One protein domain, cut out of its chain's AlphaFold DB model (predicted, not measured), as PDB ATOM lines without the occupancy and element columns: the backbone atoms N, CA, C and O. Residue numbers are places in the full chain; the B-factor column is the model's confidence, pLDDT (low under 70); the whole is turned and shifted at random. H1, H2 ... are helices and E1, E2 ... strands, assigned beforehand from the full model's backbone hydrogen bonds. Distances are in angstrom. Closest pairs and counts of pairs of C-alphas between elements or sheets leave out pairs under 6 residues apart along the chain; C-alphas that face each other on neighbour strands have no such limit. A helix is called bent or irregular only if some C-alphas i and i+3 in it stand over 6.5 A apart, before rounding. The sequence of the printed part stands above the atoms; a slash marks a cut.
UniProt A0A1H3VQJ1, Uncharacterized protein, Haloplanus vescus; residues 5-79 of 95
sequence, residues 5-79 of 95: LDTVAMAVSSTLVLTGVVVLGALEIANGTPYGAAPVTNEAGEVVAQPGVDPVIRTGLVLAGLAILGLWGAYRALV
ATOM      1  N   LEU A   5      24.243 -11.087  -5.051       91.19
ATOM      2  CA  LEU A   5      24.038 -12.376  -5.702       91.19
ATOM      3  C   LEU A   5      24.635 -13.536  -4.892       91.19
ATOM      4  O   LEU A   5      23.972 -14.555  -4.720       91.19
ATOM      5  N   ASP A   6      25.826 -13.351  -4.321       93.19
ATOM      6  CA  ASP A   6      26.471 -14.320  -3.433       93.19
ATOM      7  C   ASP A   6      25.596 -14.579  -2.197       93.19
ATOM      8  O   ASP A   6      25.383 -15.729  -1.802       93.19
ATOM      9  N   THR A   7      25.054 -13.514  -1.593       95.38
ATOM     10  CA  THR A   7      24.169 -13.629  -0.425       95.38
ATOM     11  C   THR A   7      22.877 -14.357  -0.770       95.38
ATOM     12  O   THR A   7      22.484 -15.260  -0.033       95.38
ATOM     13  N   VAL A   8      22.226 -14.004  -1.881       96.94
ATOM     14  CA  VAL A   8      20.981 -14.657  -2.308       96.94
ATOM     15  C   VAL A   8      21.225 -16.127  -2.633       96.94
ATOM     16  O   VAL A   8      20.472 -16.973  -2.155       96.94
ATOM     17  N   ALA A   9      22.283 -16.449  -3.382       96.19
ATOM     18  CA  ALA A   9      22.617 -17.827  -3.726       96.19
ATOM     19  C   ALA A   9      22.804 -18.679  -2.464       96.19
ATOM     20  O   ALA A   9      22.161 -19.719  -2.331       96.19
ATOM     21  N   MET A  10      23.603 -18.191  -1.508       96.31
ATOM     22  CA  MET A  10      23.852 -18.884  -0.242       96.31
ATOM     23  C   MET A  10      22.596 -18.998   0.625       96.31
ATOM     24  O   MET A  10      22.316 -20.067   1.171       96.31
ATOM     25  N   ALA A  11      21.826 -17.917   0.765       97.75
ATOM     26  CA  ALA A  11      20.623 -17.900   1.592       97.75
ATOM     27  C   ALA A  11      19.550 -18.844   1.039       97.75
ATOM     28  O   ALA A  11      18.986 -19.644   1.785       97.75
ATOM     29  N   VAL A  12      19.297 -18.800  -0.269       98.19
ATOM     30  CA  VAL A  12      18.299 -19.655  -0.919       98.19
ATOM     31  C   VAL A  12      18.728 -21.119  -0.861       98.19
ATOM     32  O   VAL A  12      17.939 -21.955  -0.417       98.19
ATOM     33  N   SER A  13      19.972 -21.445  -1.234       97.94
ATOM     34  CA  SER A  13      20.434 -22.837  -1.231       97.94
ATOM     35  C   SER A  13      20.432 -23.447   0.168       97.94
ATOM     36  O   SER A  13      19.974 -24.576   0.347       97.94
ATOM     37  N   SER A  14      20.915 -22.706   1.170       97.75
ATOM     38  CA  SER A  14      20.946 -23.187   2.554       97.75
ATOM     39  C   SER A  14      19.541 -23.352   3.122       97.75
ATOM     40  O   SER A  14      19.267 -24.382   3.733       97.75
ATOM     41  N   THR A  15      18.633 -22.406   2.863       98.50
ATOM     42  CA  THR A  15      17.234 -22.505   3.299       98.50
ATOM     43  C   THR A  15      16.569 -23.737   2.699       98.50
ATOM     44  O   THR A  15      15.993 -24.527   3.433       98.50
ATOM     45  N   LEU A  16      16.710 -23.968   1.391       98.31
ATOM     46  CA  LEU A  16      16.149 -25.146   0.719       98.31
ATOM     47  C   LEU A  16      16.644 -26.464   1.334       98.31
ATOM     48  O   LEU A  16      15.834 -27.336   1.664       98.31
ATOM     49  N   VAL A  17      17.959 -26.593   1.541       98.44
ATOM     50  CA  VAL A  17      18.551 -27.797   2.144       98.44
ATOM     51  C   VAL A  17      18.098 -27.965   3.594       98.44
ATOM     52  O   VAL A  17      17.661 -29.050   3.975       98.44
ATOM     53  N   LEU A  18      18.157 -26.911   4.410       98.31
ATOM     54  CA  LEU A  18      17.773 -26.974   5.822       98.31
ATOM     55  C   LEU A  18      16.279 -27.236   5.997       98.31
ATOM     56  O   LEU A  18      15.898 -28.012   6.874       98.31
ATOM     57  N   THR A  19      15.430 -26.658   5.151       98.19
ATOM     58  CA  THR A  19      13.999 -26.948   5.162       98.19
ATOM     59  C   THR A  19      13.752 -28.415   4.822       98.19
ATOM     60  O   THR A  19      13.082 -29.105   5.591       98.19
ATOM     61  N   GLY A  20      14.337 -28.927   3.735       95.50
ATOM     62  CA  GLY A  20      14.175 -30.326   3.332       95.50
ATOM     63  C   GLY A  20      14.720 -31.329   4.357       95.50
ATOM     64  O   GLY A  20      14.105 -32.362   4.620       95.50
ATOM     65  N   VAL A  21      15.857 -31.038   4.987       95.31
ATOM     66  CA  VAL A  21      16.484 -31.961   5.943       95.31
ATOM     67  C   VAL A  21      15.904 -31.795   7.343       95.31
ATOM     68  O   VAL A  21      15.340 -32.749   7.884       95.31
ATOM     69  N   VAL A  22      16.054 -30.604   7.924       96.31
ATOM     70  CA  VAL A  22      15.832 -30.342   9.350       96.31
ATOM     71  C   VAL A  22      14.375 -30.011   9.627       96.31
ATOM     72  O   VAL A  22      13.777 -30.652  10.482       96.31
ATOM     73  N   VAL A  23      13.786 -29.051   8.908       96.62
ATOM     74  CA  VAL A  23      12.413 -28.599   9.199       96.62
ATOM     75  C   VAL A  23      11.413 -29.713   8.919       96.62
ATOM     76  O   VAL A  23      10.665 -30.099   9.813       96.62
ATOM     77  N   LEU A  24      11.437 -30.288   7.713       94.44
ATOM     78  CA  LEU A  24      10.552 -31.405   7.383       94.44
ATOM     79  C   LEU A  24      10.869 -32.654   8.218       94.44
ATOM     80  O   LEU A  24       9.958 -33.386   8.577       94.44
ATOM     81  N   GLY A  25      12.135 -32.874   8.592       91.56
ATOM     82  CA  GLY A  25      12.502 -33.959   9.506       91.56
ATOM     83  C   GLY A  25      11.915 -33.787  10.910       91.56
ATOM     84  O   GLY A  25      11.412 -34.748  11.484       91.56
ATOM     85  N   ALA A  26      11.936 -32.567  11.449       94.25
ATOM     86  CA  ALA A  26      11.338 -32.253  12.742       94.25
ATOM     87  C   ALA A  26       9.808 -32.387  12.711       94.25
ATOM     88  O   ALA A  26       9.228 -32.903  13.665       94.25
ATOM     89  N   LEU A  27       9.164 -31.975  11.611       93.00
ATOM     90  CA  LEU A  27       7.728 -32.189  11.408       93.00
ATOM     91  C   LEU A  27       7.381 -33.680  11.366       93.00
ATOM     92  O   LEU A  27       6.404 -34.086  11.984       93.00
ATOM     93  N   GLU A  28       8.204 -34.500  10.716       90.38
ATOM     94  CA  GLU A  28       7.985 -35.948  10.674       90.38
ATOM     95  C   GLU A  28       8.081 -36.581  12.070       90.38
ATOM     96  O   GLU A  28       7.246 -37.399  12.444       90.38
ATOM     97  N   ILE A  29       9.044 -36.148  12.894       91.44
ATOM     98  CA  ILE A  29       9.157 -36.599  14.292       91.44
ATOM     99  C   ILE A  29       7.919 -36.196  15.101       91.44
ATOM    100  O   ILE A  29       7.415 -36.997  15.885       91.44
ATOM    101  N   ALA A  30       7.421 -34.973  14.908       91.94
ATOM    102  CA  ALA A  30       6.216 -34.495  15.581       91.94
ATOM    103  C   ALA A  30       4.945 -35.247  15.143       91.94
ATOM    104  O   ALA A  30       4.048 -35.442  15.963       91.94
ATOM    105  N   ASN A  31       4.878 -35.689  13.883       88.69
ATOM    106  CA  ASN A  31       3.753 -36.456  13.340       88.69
ATOM    107  C   ASN A  31       3.776 -37.938  13.757       88.69
ATOM    108  O   ASN A  31       2.736 -38.595  13.741       88.69
ATOM    109  N   GLY A  32       4.939 -38.454  14.163       86.06
ATOM    110  CA  GLY A  32       5.116 -39.836  14.597       86.06
ATOM    111  C   GLY A  32       5.494 -40.785  13.458       86.06
ATOM    112  O   GLY A  32       5.927 -40.381  12.383       86.06
ATOM    113  N   THR A  33       5.390 -42.088  13.714       82.94
ATOM    114  CA  THR A  33       5.774 -43.124  12.748       82.94
ATOM    115  C   THR A  33       4.845 -43.159  11.532       82.94
ATOM    116  O   THR A  33       3.628 -43.104  11.718       82.94
ATOM    117  N   PRO A  34       5.388 -43.372  10.320       84.56
ATOM    118  CA  PRO A  34       6.731 -43.877  10.029       84.56
ATOM    119  C   PRO A  34       7.757 -42.780   9.708       84.56
ATOM    120  O   PRO A  34       7.503 -41.887   8.919       84.56
ATOM    121  N   TYR A  35       8.977 -42.904  10.245       81.69
ATOM    122  CA  TYR A  35      10.057 -41.916  10.049       81.69
ATOM    123  C   TYR A  35      10.850 -42.090   8.737       81.69
ATOM    124  O   TYR A  35      11.906 -41.478   8.555       81.69
ATOM    125  N   GLY A  36      10.395 -42.976   7.850       79.81
ATOM    126  CA  GLY A  36      11.081 -43.365   6.617       79.81
ATOM    127  C   GLY A  36      10.233 -43.095   5.381       79.81
ATOM    128  O   GLY A  36       9.053 -42.810   5.485       79.81
ATOM    129  N   ALA A  37      10.825 -43.211   4.191       83.25
ATOM    130  CA  ALA A  37      10.127 -42.922   2.933       83.25
ATOM    131  C   ALA A  37       9.109 -44.000   2.507       83.25
ATOM    132  O   ALA A  37       8.355 -43.788   1.562       83.25
ATOM    133  N   ALA A  38       9.115 -45.160   3.165       86.12
ATOM    134  CA  ALA A  38       8.257 -46.285   2.826       86.12
ATOM    135  C   ALA A  38       7.036 -46.351   3.760       86.12
ATOM    136  O   ALA A  38       7.189 -46.146   4.969       86.12
ATOM    137  N   PRO A  39       5.851 -46.691   3.229       87.25
ATOM    138  CA  PRO A  39       4.707 -47.051   4.053       87.25
ATOM    139  C   PRO A  39       5.016 -48.284   4.909       87.25
ATOM    140  O   PRO A  39       5.782 -49.161   4.501       87.25
ATOM    141  N   VAL A  40       4.394 -48.368   6.082       90.81
ATOM    142  CA  VAL A  40       4.470 -49.550   6.950       90.81
ATOM    143  C   VAL A  40       3.250 -50.420   6.691       90.81
ATOM    144  O   VAL A  40       2.123 -49.920   6.678       90.81
ATOM    145  N   THR A  41       3.477 -51.719   6.502       93.31
ATOM    146  CA  THR A  41       2.428 -52.712   6.249       93.31
ATOM    147  C   THR A  41       2.296 -53.712   7.395       93.31
ATOM    148  O   THR A  41       3.264 -53.963   8.113       93.31
ATOM    149  N   ASN A  42       1.108 -54.298   7.559       91.75
ATOM    150  CA  ASN A  42       0.892 -55.446   8.446       91.75
ATOM    151  C   ASN A  42       1.290 -56.778   7.764       91.75
ATOM    152  O   ASN A  42       1.692 -56.797   6.602       91.75
ATOM    153  N   GLU A  43       1.143 -57.900   8.477       93.56
ATOM    154  CA  GLU A  43       1.429 -59.259   7.970       93.56
ATOM    155  C   GLU A  43       0.565 -59.662   6.759       93.56
ATOM    156  O   GLU A  43       0.933 -60.551   5.996       93.56
ATOM    157  N   ALA A  44      -0.584 -59.006   6.562       93.06
ATOM    158  CA  ALA A  44      -1.451 -59.205   5.402       93.06
ATOM    159  C   ALA A  44      -1.062 -58.317   4.201       93.06
ATOM    160  O   ALA A  44      -1.655 -58.440   3.131       93.06
ATOM    161  N   GLY A  45      -0.066 -57.437   4.357       90.50
ATOM    162  CA  GLY A  45       0.380 -56.496   3.326       90.50
ATOM    163  C   GLY A  45      -0.457 -55.217   3.227       90.50
ATOM    164  O   GLY A  45      -0.258 -54.428   2.305       90.50
ATOM    165  N   GLU A  46      -1.381 -54.979   4.157       92.12
ATOM    166  CA  GLU A  46      -2.190 -53.760   4.185       92.12
ATOM    167  C   GLU A  46      -1.382 -52.604   4.780       92.12
ATOM    168  O   GLU A  46      -0.682 -52.776   5.780       92.12
ATOM    169  N   VAL A  47      -1.489 -51.412   4.184       91.56
ATOM    170  CA  VAL A  47      -0.805 -50.205   4.668       91.56
ATOM    171  C   VAL A  47      -1.477 -49.706   5.944       91.56
ATOM    172  O   VAL A  47      -2.652 -49.349   5.934       91.56
ATOM    173  N   VAL A  48      -0.708 -49.642   7.032       92.00
ATOM    174  CA  VAL A  48      -1.177 -49.186   8.352       92.00
ATOM    175  C   VAL A  48      -0.637 -47.810   8.737       92.00
ATOM    176  O   VAL A  48      -1.195 -47.168   9.622       92.00
ATOM    177  N   ALA A  49       0.426 -47.337   8.077       89.00
ATOM    178  CA  ALA A  49       0.964 -45.995   8.273       89.00
ATOM    179  C   ALA A  49       1.711 -45.502   7.021       89.00
ATOM    180  O   ALA A  49       2.386 -46.280   6.344       89.00
ATOM    181  N   GLN A  50       1.614 -44.203   6.742       89.62
ATOM    182  CA  GLN A  50       2.194 -43.521   5.580       89.62
ATOM    183  C   GLN A  50       3.012 -42.316   6.077       89.62
ATOM    184  O   GLN A  50       2.614 -41.719   7.080       89.62
ATOM    185  N   PRO A  51       4.111 -41.939   5.398       87.50
ATOM    186  CA  PRO A  51       4.858 -40.727   5.734       87.50
ATOM    187  C   PRO A  51       3.955 -39.490   5.751       87.50
ATOM    188  O   PRO A  51       3.072 -39.349   4.898       87.50
ATOM    189  N   GLY A  52       4.184 -38.598   6.712       88.62
ATOM    190  CA  GLY A  52       3.406 -37.371   6.875       88.62
ATOM    191  C   GLY A  52       3.692 -36.352   5.772       88.62
ATOM    192  O   GLY A  52       2.785 -35.653   5.316       88.62
ATOM    193  N   VAL A  53       4.943 -36.293   5.311       90.06
ATOM    194  CA  VAL A  53       5.357 -35.481   4.162       90.06
ATOM    195  C   VAL A  53       5.853 -36.380   3.034       90.06
ATOM    196  O   VAL A  53       6.669 -37.274   3.248       90.06
ATOM    197  N   ASP A  54       5.398 -36.104   1.809       90.75
ATOM    198  CA  ASP A  54       5.817 -36.847   0.620       90.75
ATOM    199  C   ASP A  54       7.360 -36.826   0.465       90.75
ATOM    200  O   ASP A  54       7.967 -35.744   0.390       90.75
ATOM    201  N   PRO A  55       8.020 -38.000   0.384       91.25
ATOM    202  CA  PRO A  55       9.464 -38.097   0.178       91.25
ATOM    203  C   PRO A  55       9.973 -37.349  -1.060       91.25
ATOM    204  O   PRO A  55      11.105 -36.852  -1.053       91.25
ATOM    205  N   VAL A  56       9.161 -37.224  -2.113       94.50
ATOM    206  CA  VAL A  56       9.502 -36.489  -3.341       94.50
ATOM    207  C   VAL A  56       9.650 -34.998  -3.056       94.50
ATOM    208  O   VAL A  56      10.584 -34.370  -3.550       94.50
ATOM    209  N   ILE A  57       8.797 -34.422  -2.207       94.50
ATOM    210  CA  ILE A  57       8.907 -33.009  -1.820       94.50
ATOM    211  C   ILE A  57      10.181 -32.787  -1.011       94.50
ATOM    212  O   ILE A  57      10.943 -31.855  -1.278       94.50
ATOM    213  N   ARG A  58      10.455 -33.676  -0.051       92.44
ATOM    214  CA  ARG A  58      11.640 -33.576   0.805       92.44
ATOM    215  C   ARG A  58      12.931 -33.644  -0.008       92.44
ATOM    216  O   ARG A  58      13.798 -32.782   0.120       92.44
ATOM    217  N   THR A  59      13.039 -34.662  -0.856       95.31
ATOM    218  CA  THR A  59      14.198 -34.861  -1.733       95.31
ATOM    219  C   THR A  59      14.307 -33.747  -2.770       95.31
ATOM    220  O   THR A  59      15.399 -33.223  -2.973       95.31
ATOM    221  N   GLY A  60      13.188 -33.312  -3.350       97.31
ATOM    222  CA  GLY A  60      13.129 -32.203  -4.298       97.31
ATOM    223  C   GLY A  60      13.676 -30.895  -3.726       97.31
ATOM    224  O   GLY A  60      14.491 -30.250  -4.381       97.31
ATOM    225  N   LEU A  61      13.314 -30.533  -2.490       97.94
ATOM    226  CA  LEU A  61      13.845 -29.336  -1.820       97.94
ATOM    227  C   LEU A  61      15.364 -29.407  -1.630       97.94
ATOM    228  O   LEU A  61      16.073 -28.449  -1.942       97.94
ATOM    229  N   VAL A  62      15.876 -30.551  -1.166       98.00
ATOM    230  CA  VAL A  62      17.318 -30.742  -0.968       98.00
ATOM    231  C   VAL A  62      18.060 -30.669  -2.299       98.00
ATOM    232  O   VAL A  62      19.046 -29.942  -2.411       98.00
ATOM    233  N   LEU A  63      17.572 -31.372  -3.322       98.50
ATOM    234  CA  LEU A  63      18.182 -31.366  -4.648       98.50
ATOM    235  C   LEU A  63      18.133 -29.980  -5.293       98.50
ATOM    236  O   LEU A  63      19.122 -29.574  -5.892       98.50
ATOM    237  N   ALA A  64      17.044 -29.227  -5.132       98.56
ATOM    238  CA  ALA A  64      16.956 -27.855  -5.619       98.56
ATOM    239  C   ALA A  64      17.992 -26.945  -4.938       98.56
ATOM    240  O   ALA A  64      18.697 -26.198  -5.616       98.56
ATOM    241  N   GLY A  65      18.143 -27.045  -3.613       98.44
ATOM    242  CA  GLY A  65      19.157 -26.288  -2.877       98.44
ATOM    243  C   GLY A  65      20.584 -26.642  -3.304       98.44
ATOM    244  O   GLY A  65      21.392 -25.747  -3.561       98.44
ATOM    245  N   LEU A  66      20.880 -27.935  -3.459       98.56
ATOM    246  CA  LEU A  66      22.179 -28.410  -3.943       98.56
ATOM    247  C   LEU A  66      22.442 -28.021  -5.400       98.56
ATOM    248  O   LEU A  66      23.571 -27.673  -5.731       98.56
ATOM    249  N   ALA A  67      21.424 -28.038  -6.260       98.62
ATOM    250  CA  ALA A  67      21.550 -27.610  -7.648       98.62
ATOM    251  C   ALA A  67      21.907 -26.122  -7.731       98.62
ATOM    252  O   ALA A  67      22.851 -25.766  -8.433       98.62
ATOM    253  N   ILE A  68      21.221 -25.261  -6.973       98.25
ATOM    254  CA  ILE A  68      21.536 -23.825  -6.914       98.25
ATOM    255  C   ILE A  68      22.962 -23.612  -6.407       98.25
ATOM    256  O   ILE A  68      23.734 -22.891  -7.039       98.25
ATOM    257  N   LEU A  69      23.333 -24.265  -5.302       97.62
ATOM    258  CA  LEU A  69      24.671 -24.134  -4.725       97.62
ATOM    259  C   LEU A  69      25.758 -24.628  -5.685       97.62
ATOM    260  O   LEU A  69      26.782 -23.970  -5.849       97.62
ATOM    261  N   GLY A  70      25.529 -25.770  -6.332       97.69
ATOM    262  CA  GLY A  70      26.450 -26.363  -7.295       97.69
ATOM    263  C   GLY A  70      26.635 -25.488  -8.530       97.69
ATOM    264  O   GLY A  70      27.768 -25.236  -8.929       97.69
ATOM    265  N   LEU A  71      25.544 -24.963  -9.098       97.75
ATOM    266  CA  LEU A  71      25.593 -24.041 -10.238       97.75
ATOM    267  C   LEU A  71      26.309 -22.736  -9.876       97.75
ATOM    268  O   LEU A  71      27.168 -22.277 -10.628       97.75
ATOM    269  N   TRP A  72      25.998 -22.162  -8.712       95.62
ATOM    270  CA  TRP A  72      26.645 -20.945  -8.226       95.62
ATOM    271  C   TRP A  72      28.145 -21.146  -7.967       95.62
ATOM    272  O   TRP A  72      28.974 -20.342  -8.399       95.62
ATOM    273  N   GLY A  73      28.506 -22.247  -7.306       94.25
ATOM    274  CA  GLY A  73      29.896 -22.619  -7.061       94.25
ATOM    275  C   GLY A  73      30.668 -22.850  -8.358       94.25
ATOM    276  O   GLY A  73      31.778 -22.341  -8.506       94.25
ATOM    277  N   ALA A  74      30.064 -23.543  -9.327       95.88
ATOM    278  CA  ALA A  74      30.656 -23.754 -10.646       95.88
ATOM    279  C   ALA A  74      30.864 -22.431 -11.399       95.88
ATOM    280  O   ALA A  74      31.943 -22.202 -11.938       95.88
ATOM    281  N   TYR A  75      29.876 -21.531 -11.383       93.31
ATOM    282  CA  TYR A  75      30.003 -20.197 -11.974       93.31
ATOM    283  C   TYR A  75      31.190 -19.430 -11.379       93.31
ATOM    284  O   TYR A  75      32.049 -18.944 -12.114       93.31
ATOM    285  N   ARG A  76      31.294 -19.386 -10.046       90.44
ATOM    286  CA  ARG A  76      32.392 -18.707  -9.342       90.44
ATOM    287  C   ARG A  76      33.758 -19.345  -9.589       90.44
ATOM    288  O   ARG A  76      34.756 -18.635  -9.576       90.44
ATOM    289  N   ALA A  77      33.813 -20.657  -9.803       90.50
ATOM    290  CA  ALA A  77      35.054 -21.357 -10.122       90.50
ATOM    291  C   ALA A  77      35.533 -21.086 -11.559       90.50
ATOM    292  O   ALA A  77      36.735 -21.091 -11.813       90.50
ATOM    293  N   LEU A  78      34.604 -20.866 -12.494       93.75
ATOM    294  CA  LEU A  78      34.902 -20.681 -13.916       93.75
ATOM    295  C   LEU A  78      35.106 -19.218 -14.316       93.75
ATOM    296  O   LEU A  78      35.795 -18.957 -15.299       93.75
ATOM    297  N   VAL A  79      34.499 -18.272 -13.598       89.06
ATOM    298  CA  VAL A  79      34.586 -16.842 -13.909       89.06
ATOM    299  C   VAL A  79      35.666 -16.192 -13.039       89.06
ATOM    300  O   VAL A  79      35.478 -16.084 -11.825       89.06
TER     301      VAL A  79
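Overview. This is residues 5 to 79 of the 95 residues of an uncharacterized protein of Haloplanus vescus (UniProt A0A1H3VQJ1). Two long helices, H1 and H2, lie side by side and run opposite ways, and beyond one end of the pair the chain between them reaches out in a narrow loop and folds back. The turn of this loop, around residues 43 and 44, makes one end of the long axis, and its two limbs come together in a short antiparallel pairing of residues 40 to 41 with E1. The printed part has 75 residues, with two named helices and one named strand in the order H1, E1, H2; the class is mostly helix, and E1 pairs with no named strand. The whole is only just loose, close to extended, with a radius of gyration of the C-alphas of 16.7 A, and its C-alphas span 59 by 21 by 11 A, the outline of a rod.

Along the chain. The longest helix by residues is H1, residues 5 to 31, which is 36.8 A from first to last C-alpha; C-alpha 5 is at (24.038, -12.376, -5.702) and C-alpha 31 at (3.753, -36.456, 13.340). H1 has a kink of 29 degrees near residue 17. It is neither bent nor irregular, but only just: C-alphas 20 and 23 are 6.4 A apart. H2 is residues 55 to 78, 33.9 A long, and ends with C-alpha 78 at (34.902, -20.681, -13.916). Between the helices in the chain is the strand E1, residues 47 to 49, 5.8 A long.

Arrangement. H1 and H2 touch, with 35 pairs of C-alphas within 8 A. Their closest C-alphas, those of Ser 13 and Gly 65, are 4.0 A apart. Their centres are 11.8 A apart, and their lines stand at a shallow tilt of 20 degrees, opposite ways. In H2 every O i to N i+4 pair is within hydrogen-bond range; in H1 22 of 23 are. E1 is apart from H1 and apart from H2. Residues 40 to 41 pair with residues 47 to 49 of E1, antiparallel.

Size, cuts and confidence. The two C-alphas farthest apart are those of Ala 44 and Val 79, at 58.9 A, while the first and last printed C-alphas, those of Leu 5 and Val 79, are 14.1 A apart. The link from H1 to E1 is long, with 15 residues, 32 to 46, and no named element; their C-alphas lie 11 to 31 A from the mean of all C-alphas. The link from E1 to H2 is tight, with 5 residues. The printed part, residues 5 to 79, has no cut. The mean pLDDT of the printed part is 93.3, and no printed residue is under 70.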